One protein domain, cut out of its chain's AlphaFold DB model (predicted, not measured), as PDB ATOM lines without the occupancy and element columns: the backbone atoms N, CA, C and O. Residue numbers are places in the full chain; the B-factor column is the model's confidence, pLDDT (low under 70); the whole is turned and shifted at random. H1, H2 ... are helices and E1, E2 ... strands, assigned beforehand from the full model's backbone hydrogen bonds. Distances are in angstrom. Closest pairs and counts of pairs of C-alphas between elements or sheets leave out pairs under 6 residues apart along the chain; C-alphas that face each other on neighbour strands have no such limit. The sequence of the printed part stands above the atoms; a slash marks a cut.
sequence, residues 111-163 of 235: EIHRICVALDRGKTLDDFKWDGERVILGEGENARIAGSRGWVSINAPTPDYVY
ATOM      1  N   GLU A 111      37.500  93.566  83.345       80.06
ATOM      2  CA  GLU A 111      38.847  93.514  83.923       80.06
ATOM      3  C   GLU A 111      39.167  92.130  84.476       80.06
ATOM      4  O   GLU A 111      40.200  91.565  84.125       80.06
ATOM      5  N   ILE A 112      38.242  91.542  85.241       80.38
ATOM      6  CA  ILE A 112      38.387  90.181  85.774       80.38
ATOM      7  C   ILE A 112      38.637  89.197  84.631       80.38
ATOM      8  O   ILE A 112      39.610  88.447  84.654       80.38
ATOM      9  N   HIS A 113      37.797  89.230  83.593       80.19
ATOM     10  CA  HIS A 113      37.954  88.346  82.444       80.19
ATOM     11  C   HIS A 113      39.308  88.541  81.741       80.19
ATOM     12  O   HIS A 113      39.966  87.563  81.388       80.19
ATOM     13  N   ARG A 114      39.753  89.790  81.551       83.12
ATOM     14  CA  ARG A 114      41.032  90.098  80.892       83.12
ATOM     15  C   ARG A 114      42.237  89.653  81.713       83.12
ATOM     16  O   ARG A 114      43.193  89.158  81.117       83.12
ATOM     17  N   ILE A 115      42.179  89.798  83.034       82.06
ATOM     18  CA  ILE A 115      43.216  89.302  83.940       82.06
ATOM     19  C   ILE A 115      43.283  87.778  83.862       82.06
ATOM     20  O   ILE A 115      44.359  87.257  83.598       82.06
ATOM     21  N   CYS A 116      42.154  87.069  83.986       82.31
ATOM     22  CA  CYS A 116      42.130  85.605  83.873       82.31
ATOM     23  C   CYS A 116      42.756  85.125  82.555       82.31
ATOM     24  O   CYS A 116      43.661  84.300  82.570       82.31
ATOM     25  N   VAL A 117      42.367  85.723  81.422       85.06
ATOM     26  CA  VAL A 117      42.935  85.379  80.107       85.06
ATOM     27  C   VAL A 117      44.442  85.650  80.027       85.06
ATOM     28  O   VAL A 117      45.153  84.956  79.302       85.06
ATOM     29  N   ALA A 118      44.947  86.678  80.707       85.00
ATOM     30  CA  ALA A 118      46.374  86.979  80.736       85.00
ATOM     31  C   ALA A 118      47.144  86.014  81.655       85.00
ATOM     32  O   ALA A 118      48.211  85.544  81.257       85.00
ATOM     33  N   LEU A 119      46.587  85.665  82.819       83.62
ATOM     34  CA  LEU A 119      47.138  84.649  83.722       83.62
ATOM     35  C   LEU A 119      47.235  83.281  83.029       83.62
ATOM     36  O   LEU A 119      48.293  82.659  83.053       83.62
ATOM     37  N   ASP A 120      46.193  82.874  82.297       84.12
ATOM     38  CA  ASP A 120      46.186  81.634  81.500       84.12
ATOM     39  C   ASP A 120      47.282  81.613  80.417       84.12
ATOM     40  O   ASP A 120      47.692  80.554  79.946       84.12
ATOM     41  N   ARG A 121      47.779  82.789  80.014       87.44
ATOM     42  CA  ARG A 121      48.874  82.956  79.042       87.44
ATOM     43  C   ARG A 121      50.254  83.058  79.696       87.44
ATOM     44  O   ARG A 121      51.212  83.425  79.019       87.44
ATOM     45  N   GLY A 122      50.359  82.744  80.987       84.81
ATOM     46  CA  GLY A 122      51.618  82.713  81.730       84.81
ATOM     47  C   GLY A 122      52.021  84.046  82.359       84.81
ATOM     48  O   GLY A 122      53.173  84.190  82.762       84.81
ATOM     49  N   LYS A 123      51.109  85.024  82.441       83.94
ATOM     50  CA  LYS A 123      51.328  86.228  83.255       83.94
ATOM     51  C   LYS A 123      51.152  85.918  84.739       83.94
ATOM     52  O   LYS A 123      50.387  85.026  85.098       83.94
ATOM     53  N   THR A 124      51.846  86.654  85.597       80.94
ATOM     54  CA  THR A 124      51.708  86.565  87.056       80.94
ATOM     55  C   THR A 124      50.886  87.736  87.581       80.94
ATOM     56  O   THR A 124      50.689  88.731  86.890       80.94
ATOM     57  N   LEU A 125      50.393  87.642  88.818       75.06
ATOM     58  CA  LEU A 125      49.687  88.757  89.462       75.06
ATOM     59  C   LEU A 125      50.566  90.011  89.625       75.06
ATOM     60  O   LEU A 125      50.033  91.111  89.724       75.06
ATOM     61  N   ASP A 126      51.890  89.853  89.601       76.69
ATOM     62  CA  ASP A 126      52.865  90.946  89.702       76.69
ATOM     63  C   ASP A 126      52.992  91.750  88.398       76.69
ATOM     64  O   ASP A 126      53.416  92.902  88.418       76.69
ATOM     65  N   ASP A 127      52.579  91.180  87.256       79.31
ATOM     66  CA  ASP A 127      52.510  91.901  85.978       79.31
ATOM     67  C   ASP A 127      51.391  92.962  85.957       79.31
ATOM     68  O   ASP A 127      51.346  93.797  85.044       79.31
ATOM     69  N   PHE A 128      50.460  92.913  86.916       79.44
ATOM     70  CA  PHE A 128      49.310  93.809  86.992       79.44
ATOM     71  C   PHE A 128      49.494  94.845  88.098       79.44
ATOM     72  O   PHE A 128      49.812  94.525  89.240       79.44
ATOM     73  N   LYS A 129      49.207  96.097  87.760       78.94
ATOM     74  CA  LYS A 129      49.166  97.248  88.657       78.94
ATOM     75  C   LYS A 129      47.750  97.802  88.738       78.94
ATOM     76  O   LYS A 129      46.975  97.668  87.789       78.94
ATOM     77  N   TRP A 130      47.416  98.439  89.853       74.94
ATOM     78  CA  TRP A 130      46.122  99.083  90.051       74.94
ATOM     79  C   TRP A 130      46.317 100.558  90.401       74.94
ATOM     80  O   TRP A 130      46.928 100.891  91.406       74.94
ATOM     81  N   ASP A 131      45.791 101.478  89.599       69.31
ATOM     82  CA  ASP A 131      45.966 102.917  89.871       69.31
ATOM     83  C   ASP A 131      44.951 103.485  90.888       69.31
ATOM     84  O   ASP A 131      44.993 104.668  91.225       69.31
ATOM     85  N   GLY A 132      44.049 102.646  91.402       64.38
ATOM     86  CA  GLY A 132      42.914 103.053  92.232       64.38
ATOM     87  C   GLY A 132      41.575 102.961  91.502       64.38
ATOM     88  O   GLY A 132      40.555 102.803  92.166       64.38
ATOM     89  N   GLU A 133      41.571 102.951  90.170       69.00
ATOM     90  CA  GLU A 133      40.362 102.904  89.339       69.00
ATOM     91  C   GLU A 133      40.406 101.851  88.223       69.00
ATOM     92  O   GLU A 133      39.341 101.415  87.780       69.00
ATOM     93  N   ARG A 134      41.595 101.463  87.737       75.94
ATOM     94  CA  ARG A 134      41.792 100.617  86.549       75.94
ATOM     95  C   ARG A 134      42.985  99.672  86.675       75.94
ATOM     96  O   ARG A 134      43.995  99.983  87.309       75.94
ATOM     97  N   VAL A 135      42.884  98.524  85.992       79.56
ATOM     98  CA  VAL A 135      43.982  97.550  85.893       79.56
ATOM     99  C   VAL A 135      44.926  98.004  84.800       79.56
ATOM    100  O   VAL A 135      44.511  98.188  83.652       79.56
ATOM    101  N   ILE A 136      46.204  98.091  85.141       83.62
ATOM    102  CA  ILE A 136      47.293  98.345  84.214       83.62
ATOM    103  C   ILE A 136      48.156  97.083  84.126       83.62
ATOM    104  O   ILE A 136      48.560  96.525  85.133       83.62
ATOM    105  N   LEU A 137      48.431  96.611  82.919       84.31
ATOM    106  CA  LEU A 137      49.353  95.520  82.630       84.31
ATOM    107  C   LEU A 137      50.695  96.109  82.188       84.31
ATOM    108  O   LEU A 137      50.731  96.865  81.214       84.31
ATOM    109  N   GLY A 138      51.784  95.707  82.845       79.31
ATOM    110  CA  GLY A 138      53.146  96.143  82.528       79.31
ATOM    111  C   GLY A 138      53.522  97.520  83.090       79.31
ATOM    112  O   GLY A 138      52.807  98.100  83.906       79.31
ATOM    113  N   GLU A 139      54.673  98.035  82.652       74.44
ATOM    114  CA  GLU A 139      55.283  99.266  83.169       74.44
ATOM    115  C   GLU A 139      55.758 100.200  82.047       74.44
ATOM    116  O   GLU A 139      56.110  99.757  80.947       74.44
ATOM    117  N   GLY A 140      55.795 101.499  82.348       72.00
ATOM    118  CA  GLY A 140      56.353 102.539  81.488       72.00
ATOM    119  C   GLY A 140      55.628 102.644  80.149       72.00
ATOM    120  O   GLY A 140      54.402 102.693  80.093       72.00
ATOM    121  N   GLU A 141      56.391 102.645  79.058       70.12
ATOM    122  CA  GLU A 141      55.873 102.764  77.685       70.12
ATOM    123  C   GLU A 141      55.083 101.530  77.215       70.12
ATOM    124  O   GLU A 141      54.345 101.595  76.236       70.12
ATOM    125  N   ASN A 142      55.205 100.401  77.921       77.75
ATOM    126  CA  ASN A 142      54.486  99.165  77.610       77.75
ATOM    127  C   ASN A 142      53.199  98.997  78.422       77.75
ATOM    128  O   ASN A 142      52.563  97.943  78.334       77.75
ATOM    129  N   ALA A 143      52.823 100.003  79.213       82.69
ATOM    130  CA  ALA A 143      51.645  99.961  80.057       82.69
ATOM    131  C   ALA A 143      50.358  99.862  79.228       82.69
ATOM    132  O   ALA A 143      50.155 100.580  78.243       82.69
ATOM    133  N   ARG A 144      49.458  98.959  79.630       85.12
ATOM    134  CA  ARG A 144      48.183  98.731  78.939       85.12
ATOM    135  C   ARG A 144      47.023  98.633  79.911       85.12
ATOM    136  O   ARG A 144      47.146  97.976  80.929       85.12
ATOM    137  N   ILE A 145      45.866  99.173  79.553       86.69
ATOM    138  CA  ILE A 145      44.631  99.051  80.341       86.69
ATOM    139  C   ILE A 145      43.652  98.060  79.719       86.69
ATOM    140  O   ILE A 145      43.679  97.801  78.510       86.69
ATOM    141  N   ALA A 146      42.761  97.510  80.540       83.06
ATOM    142  CA  ALA A 146      41.701  96.629  80.071       83.06
ATOM    143  C   ALA A 146      40.664  97.405  79.235       83.06
ATOM    144  O   ALA A 146      39.922  98.242  79.742       83.06
ATOM    145  N   GLY A 147      40.588  97.103  77.940       80.00
ATOM    146  CA  GLY A 147      39.580  97.619  77.018       80.00
ATOM    147  C   GLY A 147      38.626  96.535  76.513       80.00
ATOM    148  O   GLY A 147      38.865  95.326  76.636       80.00
ATOM    149  N   SER A 148      37.539  96.966  75.868       75.88
ATOM    150  CA  SER A 148      36.524  96.064  75.297       75.88
ATOM    151  C   SER A 148      37.117  95.073  74.287       75.88
ATOM    152  O   SER A 148      36.737  93.903  74.273       75.88
ATOM    153  N   ARG A 149      38.114  95.500  73.500       79.19
ATOM    154  CA  ARG A 149      38.778  94.690  72.461       79.19
ATOM    155  C   ARG A 149      40.095  94.035  72.892       79.19
ATOM    156  O   ARG A 149      40.667  93.285  72.109       79.19
ATOM    157  N   GLY A 150      40.570  94.266  74.114       82.88
ATOM    158  CA  GLY A 150      41.846  93.727  74.588       82.88
ATOM    159  C   GLY A 150      42.594  94.703  75.482       82.88
ATOM    160  O   GLY A 150      42.013  95.659  75.984       82.88
ATOM    161  N   TRP A 151      43.885  94.449  75.667       85.31
ATOM    162  CA  TRP A 151      44.793  95.357  76.362       85.31
ATOM    163  C   TRP A 151      45.143  96.536  75.450       85.31
ATOM    164  O   TRP A 151      45.667  96.328  74.356       85.31
ATOM    165  N   VAL A 152      44.836  97.757  75.885       85.88
ATOM    166  CA  VAL A 152      45.031  98.993  75.113       85.88
ATOM    167  C   VAL A 152      46.196  99.772  75.701       85.88
ATOM    168  O   VAL A 152      46.195 100.030  76.898       85.88
ATOM    169  N   SER A 153      47.173 100.146  74.872       84.25
ATOM    170  CA  SER A 153      48.326 100.943  75.311       84.25
ATOM    171  C   SER A 153      47.885 102.281  75.885       84.25
ATOM    172  O   SER A 153      47.005 102.936  75.321       84.25
ATOM    173  N   ILE A 154      48.521 102.700  76.973       78.75
ATOM    174  CA  ILE A 154      48.391 104.057  77.494       78.75
ATOM    175  C   ILE A 154      49.671 104.834  77.189       78.75
ATOM    176  O   ILE A 154      50.767 104.312  77.339       78.75
ATOM    177  N   ASN A 155      49.526 106.089  76.761       67.44
ATOM    178  CA  ASN A 155      50.656 107.009  76.555       67.44
ATOM    179  C   ASN A 155      51.020 107.773  77.842       67.44
ATOM    180  O   ASN A 155      51.729 108.774  77.795       67.44
ATOM    181  N   ALA A 156      50.466 107.354  78.980       62.88
ATOM    182  CA  ALA A 156      50.719 107.964  80.273       62.88
ATOM    183  C   ALA A 156      51.750 107.118  81.031       62.88
ATOM    184  O   ALA A 156      51.664 105.888  80.969       62.88
ATOM    185  N   PRO A 157      52.690 107.744  81.759       62.19
ATOM    186  CA  PRO A 157      53.562 107.005  82.655       62.19
ATOM    187  C   PRO A 157      52.698 106.219  83.643       62.19
ATOM    188  O   PRO A 157      51.749 106.766  84.213       62.19
ATOM    189  N   THR A 158      53.009 104.936  83.833       62.41
ATOM    190  CA  THR A 158      52.410 104.154  84.918       62.41
ATOM    191  C   THR A 158      52.635 104.894  86.229       62.41
ATOM    192  O   THR A 158      53.794 105.159  86.550       62.41
ATOM    193  N   PRO A 159      51.576 105.231  86.982       60.19
ATOM    194  CA  PRO A 159      51.753 105.815  88.299       60.19
ATOM    195  C   PRO A 159      52.523 104.837  89.196       60.19
ATOM    196  O   PRO A 159      52.284 103.629  89.156       60.19
ATOM    197  N   ASP A 160      53.423 105.364  90.029       60.72
ATOM    198  CA  ASP A 160      54.225 104.572  90.979       60.72
ATOM    199  C   ASP A 160      53.371 103.857  92.040       60.72
ATOM    200  O   ASP A 160      53.825 102.943  92.729       60.72
ATOM    201  N   TYR A 161      52.117 104.276  92.198       58.00
ATOM    202  CA  TYR A 161      51.266 103.868  93.304       58.00
ATOM    203  C   TYR A 161      50.404 102.675  92.915       58.00
ATOM    204  O   TYR A 161      49.320 102.834  92.363       58.00
ATOM    205  N   VAL A 162      50.889 101.477  93.235       62.81
ATOM    206  CA  VAL A 162      50.291 100.223  92.761       62.81
ATOM    207  C   VAL A 162      48.969  99.874  93.460       62.81
ATOM    208  O   VAL A 162      48.226  99.067  92.924       62.81
ATOM    209  N   TYR A 163      48.633 100.475  94.611       68.19
ATOM    210  CA  TYR A 163      47.409 100.147  95.362       68.19
ATOM    211  C   TYR A 163      46.960 101.262  96.316       68.19
ATOM    212  O   TYR A 163      46.528 100.964  97.419       68.19
TER     213      TYR A 163
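This is residues 111 to 163 of the 235 residues of an uncharacterized protein of Pseudomonas sp. Leaf58 (UniProt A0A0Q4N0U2). A small twisted sheet of four strands has one short helix over one face, while the last stretch, residues 154 to 163, runs back from the E4 edge toward the E1 edge on the side away from H1. The 53 printed residues hold, in order, H1, E1, E2, E3 and E4; the sheet order is E1, E2, E3, E4, all antiparallel. The class is mixed, helices and strands, with under half of the residues in named elements. The whole is compact, with a radius of gyration of the C-alphas of 10.2 A, and rounded, spanning 26 by 21 by 19 A.

H1, residues 111 to 119, begins at C-alpha 111 (38.847, 93.514, 83.923) and is 12.1 A long. E1 is residues 128 to 130, 6.9 A, and E2 residues 135 to 137, 6.6 A. E3 is residues 144 to 147, 8.9 A. E4, residues 150 to 153, 9.7 A, ends at C-alpha 153 (48.326, 100.943, 75.311).

The strands form a meander, each the antiparallel neighbour of the one before, in three hairpins. N 129 and O 136 of E1 and E2 are 2.7 A apart, N 137 and O 144 of E2 and E3 2.7 A, and N 145 and O 152 of E3 and E4 2.8 A, within hydrogen-bond range. From edge to edge the strands' lines turn by 109 degrees. E1 and E4 are apart. H1 is on the sheet at a height of 8.5 A, only just over E3, on which 3 of its C-alphas fall. It runs slantwise to the strands, at 44 degrees to E3 on the local plane. The closest C-alphas of H1 and E3, Glu 111 and Ala 146, are 5.7 A apart. In H1 every O i to N i+4 pair is within hydrogen-bond range.

The C-alphas farthest apart, Asp 120 and Ala 156, are 26.7 A apart. The printed part has no cut and no long link. Its mean pLDDT is 77.0; residues 131 to 133 and 155 to 163 are under 70.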